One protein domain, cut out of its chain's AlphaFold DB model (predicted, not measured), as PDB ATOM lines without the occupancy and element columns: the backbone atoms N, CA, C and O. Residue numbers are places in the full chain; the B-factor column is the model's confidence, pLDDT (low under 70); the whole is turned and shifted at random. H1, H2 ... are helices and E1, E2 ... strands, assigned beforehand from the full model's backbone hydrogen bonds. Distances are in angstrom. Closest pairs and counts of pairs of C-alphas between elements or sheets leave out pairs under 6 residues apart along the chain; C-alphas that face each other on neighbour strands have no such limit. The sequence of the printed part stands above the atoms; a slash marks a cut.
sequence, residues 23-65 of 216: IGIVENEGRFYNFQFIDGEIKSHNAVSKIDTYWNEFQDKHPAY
ATOM      1  N   ILE A  23      52.495  25.419  34.910       60.69
ATOM      2  CA  ILE A  23      51.565  26.117  35.800       60.69
ATOM      3  C   ILE A  23      51.882  25.683  37.229       60.69
ATOM      4  O   ILE A  23      52.094  24.496  37.473       60.69
ATOM      5  N   GLY A  24      51.929  26.631  38.162       64.62
ATOM      6  CA  GLY A  24      52.159  26.340  39.574       64.62
ATOM      7  C   GLY A  24      51.696  27.462  40.498       64.62
ATOM      8  O   GLY A  24      51.308  28.543  40.048       64.62
ATOM      9  N   ILE A  25      51.756  27.191  41.801       61.84
ATOM     10  CA  ILE A  25      51.433  28.140  42.871       61.84
ATOM     11  C   ILE A  25      52.727  28.482  43.620       61.84
ATOM     12  O   ILE A  25      53.535  27.598  43.902       61.84
ATOM     13  N   VAL A  26      52.936  29.763  43.927       64.38
ATOM     14  CA  VAL A  26      54.057  30.258  44.744       64.38
ATOM     15  C   VAL A  26      53.534  31.088  45.913       64.38
ATOM     16  O   VAL A  26      52.675  31.947  45.725       64.38
ATOM     17  N   GLU A  27      54.057  30.849  47.115       62.78
ATOM     18  CA  GLU A  27      53.827  31.696  48.287       62.78
ATOM     19  C   GLU A  27      54.865  32.831  48.337       62.78
ATOM     20  O   GLU A  27      56.065  32.598  48.185       62.78
ATOM     21  N   ASN A  28      54.418  34.065  48.572       53.09
ATOM     22  CA  ASN A  28      55.271  35.213  48.862       53.09
ATOM     23  C   ASN A  28      54.615  36.094  49.936       53.09
ATOM     24  O   ASN A  28      53.498  36.577  49.740       53.09
ATOM     25  N   GLU A  29      55.304  36.299  51.063       63.69
ATOM     26  CA  GLU A  29      54.822  37.089  52.211       63.69
ATOM     27  C   GLU A  29      53.410  36.677  52.692       63.69
ATOM     28  O   GLU A  29      52.559  37.520  52.985       63.69
ATOM     29  N   GLY A  30      53.128  35.367  52.734       51.75
ATOM     30  CA  GLY A  30      51.831  34.826  53.159       51.75
ATOM     31  C   GLY A  30      50.694  34.984  52.141       51.75
ATOM     32  O   GLY A  30      49.529  34.760  52.479       51.75
ATOM     33  N   ARG A  31      51.002  35.388  50.899       53.09
ATOM     34  CA  ARG A  31      50.061  35.432  49.771       53.09
ATOM     35  C   ARG A  31      50.458  34.407  48.719       53.09
ATOM     36  O   ARG A  31      51.625  34.330  48.346       53.09
ATOM     37  N   PHE A  32      49.484  33.664  48.214       60.50
ATOM     38  CA  PHE A  32      49.693  32.682  47.157       60.50
ATOM     39  C   PHE A  32      49.428  33.320  45.794       60.50
ATOM     40  O   PHE A  32      48.549  34.171  45.666       60.50
ATOM     41  N   TYR A  33      50.190  32.938  44.772       61.28
ATOM     42  CA  TYR A  33      50.051  33.452  43.412       61.28
ATOM     43  C   TYR A  33      50.100  32.308  42.403       61.28
ATOM     44  O   TYR A  33      50.999  31.470  42.457       61.28
ATOM     45  N   ASN A  34      49.171  32.315  41.447       62.41
ATOM     46  CA  ASN A  34      49.226  31.435  40.284       62.41
ATOM     47  C   ASN A  34      50.240  32.006  39.304       62.41
ATOM     48  O   ASN A  34      50.058  33.133  38.831       62.41
ATOM     49  N   PHE A  35      51.250  31.217  38.947       67.25
ATOM     50  CA  PHE A  35      52.163  31.562  37.870       67.25
ATOM     51  C   PHE A  35      51.983  30.613  36.691       67.25
ATOM     52  O   PHE A  35      51.810  29.404  36.839       67.25
ATOM     53  N   GLN A  36      52.056  31.191  35.499       64.31
ATOM     54  CA  GLN A  36      52.173  30.451  34.259       64.31
ATOM     55  C   GLN A  36      53.500  30.824  33.619       64.31
ATOM     56  O   GLN A  36      53.732  31.993  33.306       64.31
ATOM     57  N   PHE A  37      54.364  29.832  33.442       63.44
ATOM     58  CA  PHE A  37      55.622  29.971  32.734       63.44
ATOM     59  C   PHE A  37      55.399  29.644  31.257       63.44
ATOM     60  O   PHE A  37      55.175  28.483  30.907       63.44
ATOM     61  N   ILE A  38      55.435  30.674  30.408       64.06
ATOM     62  CA  ILE A  38      55.291  30.560  28.952       64.06
ATOM     63  C   ILE A  38      56.470  31.255  28.285       64.06
ATOM     64  O   ILE A  38      56.702  32.438  28.526       64.06
ATOM     65  N   ASP A  39      57.189  30.543  27.420       66.56
ATOM     66  CA  ASP A  39      58.263  31.104  26.582       66.56
ATOM     67  C   ASP A  39      59.370  31.827  27.376       66.56
ATOM     68  O   ASP A  39      59.956  32.803  26.911       66.56
ATOM     69  N   GLY A  40      59.670  31.358  28.591       62.31
ATOM     70  CA  GLY A  40      60.677  31.981  29.454       62.31
ATOM     71  C   GLY A  40      60.153  33.119  30.336       62.31
ATOM     72  O   GLY A  40      60.935  33.707  31.084       62.31
ATOM     73  N   GLU A  41      58.857  33.436  30.272       54.38
ATOM     74  CA  GLU A  41      58.224  34.530  31.012       54.38
ATOM     75  C   GLU A  41      57.126  34.023  31.958       54.38
ATOM     76  O   GLU A  41      56.344  33.137  31.615       54.38
ATOM     77  N   ILE A  42      57.026  34.635  33.143       63.19
ATOM     78  CA  ILE A  42      55.878  34.465  34.045       63.19
ATOM     79  C   ILE A  42      54.772  35.424  33.589       63.19
ATOM     80  O   ILE A  42      54.957  36.639  33.648       63.19
ATOM     81  N   LYS A  43      53.634  34.895  33.120       57.53
ATOM     82  CA  LYS A  43      52.576  35.705  32.478       57.53
ATOM     83  C   LYS A  43      51.360  36.033  33.347       57.53
ATOM     84  O   LYS A  43      50.593  36.916  32.977       57.53
ATOM     85  N   SER A  44      51.191  35.403  34.508       53.16
ATOM     86  CA  SER A  44      50.131  35.750  35.467       53.16
ATOM     87  C   SER A  44      50.679  35.809  36.888       53.16
ATOM     88  O   SER A  44      51.513  34.987  37.251       53.16
ATOM     89  N   HIS A  45      50.205  36.778  37.674       55.69
ATOM     90  CA  HIS A  45      50.500  36.938  39.102       55.69
ATOM     91  C   HIS A  45      49.210  37.283  39.867       55.69
ATOM     92  O   HIS A  45      49.147  38.221  40.661       55.69
ATOM     93  N   ASN A  46      48.117  36.575  39.594       57.09
ATOM     94  CA  ASN A  46      46.893  36.839  40.343       57.09
ATOM     95  C   ASN A  46      47.040  36.235  41.736       57.09
ATOM     96  O   ASN A  46      47.482  35.091  41.860       57.09
ATOM     97  N   ALA A  47      46.702  37.020  42.760       59.59
ATOM     98  CA  ALA A  47      46.602  36.505  44.113       59.59
ATOM     99  C   ALA A  47      45.564  35.377  44.125       59.59
ATOM    100  O   ALA A  47      44.460  35.529  43.601       59.59
ATOM    101  N   VAL A  48      45.961  34.251  44.692       67.81
ATOM    102  CA  VAL A  48      45.172  33.042  44.891       67.81
ATOM    103  C   VAL A  48      44.815  33.030  46.365       67.81
ATOM    104  O   VAL A  48      45.670  33.296  47.219       67.81
ATOM    105  N   SER A  49      43.546  32.810  46.685       83.69
ATOM    106  CA  SER A  49      43.138  32.778  48.084       83.69
ATOM    107  C   SER A  49      43.716  31.541  48.780       83.69
ATOM    108  O   SER A  49      44.104  30.551  48.148       83.69
ATOM    109  N   LYS A  50      43.769  31.581  50.116       89.00
ATOM    110  CA  LYS A  50      44.120  30.399  50.918       89.00
ATOM    111  C   LYS A  50      43.161  29.237  50.630       89.00
ATOM    112  O   LYS A  50      43.605  28.099  50.554       89.00
ATOM    113  N   ILE A  51      41.883  29.546  50.396       93.06
ATOM    114  CA  ILE A  51      40.839  28.586  50.018       93.06
ATOM    115  C   ILE A  51      41.160  27.911  48.684       93.06
ATOM    116  O   ILE A  51      41.174  26.686  48.621       93.06
ATOM    117  N   ASP A  52      41.470  28.687  47.641       90.25
ATOM    118  CA  ASP A  52      41.814  28.144  46.319       90.25
ATOM    119  C   ASP A  52      43.028  27.204  46.410       90.25
ATOM    120  O   ASP A  52      43.032  26.119  45.835       90.25
ATOM    121  N   THR A  53      44.057  27.616  47.160       89.69
ATOM    122  CA  THR A  53      45.285  26.828  47.351       89.69
ATOM    123  C   THR A  53      44.971  25.504  48.043       89.69
ATOM    124  O   THR A  53      45.320  24.443  47.534       89.69
ATOM    125  N   TYR A  54      44.237  25.558  49.154       93.44
ATOM    126  CA  TYR A  54      43.857  24.380  49.928       93.44
ATOM    127  C   TYR A  54      42.940  23.426  49.149       93.44
ATOM    128  O   TYR A  54      43.080  22.206  49.236       93.44
ATOM    129  N   TRP A  55      42.021  23.968  48.344       94.88
ATOM    130  CA  TRP A  55      41.160  23.164  47.481       94.88
ATOM    131  C   TRP A  55      41.942  22.461  46.368       94.88
ATOM    132  O   TRP A  55      41.720  21.276  46.121       94.88
ATOM    133  N   ASN A  56      42.892  23.153  45.735       90.94
ATOM    134  CA  ASN A  56      43.762  22.548  44.726       90.94
ATOM    135  C   ASN A  56      44.612  21.420  45.335       90.94
ATOM    136  O   ASN A  56      44.686  20.335  44.761       90.94
ATOM    137  N   GLU A  57      45.171  21.624  46.533       91.56
ATOM    138  CA  GLU A  57      45.888  20.571  47.266       91.56
ATOM    139  C   GLU A  57      44.998  19.351  47.541       91.56
ATOM    140  O   GLU A  57      45.421  18.206  47.349       91.56
ATOM    141  N   PHE A  58      43.748  19.579  47.955       94.75
ATOM    142  CA  PHE A  58      42.771  18.510  48.133       94.75
ATOM    143  C   PHE A  58      42.516  17.745  46.824       94.75
ATOM    144  O   PHE A  58      42.567  16.510  46.826       94.75
ATOM    145  N   GLN A  59      42.276  18.446  45.712       93.62
ATOM    146  CA  GLN A  59      42.006  17.839  44.404       93.62
ATOM    147  C   GLN A  59      43.207  17.062  43.850       93.62
ATOM    148  O   GLN A  59      43.019  15.981  43.289       93.62
ATOM    149  N   ASP A  60      44.432  17.549  44.065       90.19
ATOM    150  CA  ASP A  60      45.667  16.852  43.686       90.19
ATOM    151  C   ASP A  60      45.789  15.490  44.384       90.19
ATOM    152  O   ASP A  60      46.276  14.514  43.805       90.19
ATOM    153  N   LYS A  61      45.325  15.401  45.638       92.44
ATOM    154  CA  LYS A  61      45.285  14.147  46.408       92.44
ATOM    155  C   LYS A  61      44.042  13.306  46.129       92.44
ATOM    156  O   LYS A  61      44.084  12.093  46.332       92.44
ATOM    157  N   HIS A  62      42.977  13.914  45.611       92.31
ATOM    158  CA  HIS A  62      41.713  13.248  45.309       92.31
ATOM    159  C   HIS A  62      41.252  13.547  43.875       92.31
ATOM    160  O   HIS A  62      40.275  14.276  43.680       92.31
ATOM    161  N   PRO A  63      41.870  12.917  42.852       91.38
ATOM    162  CA  PRO A  63      41.573  13.197  41.445       91.38
ATOM    163  C   PRO A  63      40.096  13.040  41.048       91.38
ATOM    164  O   PRO A  63      39.646  13.623  40.063       91.38
ATOM    165  N   ALA A  64      39.316  12.279  41.825       93.88
ATOM    166  CA  ALA A  64      37.869  12.162  41.662       93.88
ATOM    167  C   ALA A  64      37.132  13.512  41.764       93.88
ATOM    168  O   ALA A  64      36.058  13.638  41.186       93.88
ATOM    169  N   TYR A  65      37.700  14.518  42.434       94.81
ATOM    170  CA  TYR A  65      37.089  15.837  42.626       94.81
ATOM    171  C   TYR A  65      37.601  16.913  41.659       94.81
ATOM    172  O   TYR A  65      37.146  18.046  41.752       94.81
TER     173      TYR A  65
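Overview. This is residues 23 to 65 of the 216 residues of the protein "RNA-binding protein" of Sphingobacterium haloxyli (UniProt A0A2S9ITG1). A small antiparallel sheet, E1 E2 E3, has one helix, H1, leading off it, and residues 57 to 64 stick out. The strands form a meander, each the antiparallel neighbour of the one before. The printed part has 43 residues, with three named strands and then one named helix, class mixed; it is loose, radius of gyration of the C-alphas 11.6 A, and flat, spanning 32 by 24 by 11 A.

Arrangement. E1, residues 23 to 28, and E2, residues 31 to 38, form a hairpin at 144 degrees, with N 26 and O 33 3.0 A apart. E2 and E3, residues 46 to 48, form another at 129 degrees, with N 48 and O 32 2.8 A apart. The sheet is only just strongly twisted, its C-alphas up to 4.3 A off the best plane. H1, residues 50 to 61, only grazes the sheet with residues 50 to 56; the closest C-alphas of E2 and H1, Phe 32 and Lys 50, are 7.1 A apart. In H1 every O i to N i+4 pair is within hydrogen-bond range.

Along the chain. E1 begins at C-alpha 23 (51.565, 26.117, 35.800) and measures 16.3 A, E2 22.0 A, E3 6.2 A. H1 measures 16.9 A, ending at C-alpha 61 (45.285, 14.147, 46.408).

Size, cuts and confidence. The C-alphas farthest apart, Gly 40 and Ala 64, are 32.6 A apart. The printed part has no cut and no long link. The model's pLDDT is under 70 for residues 23 to 48.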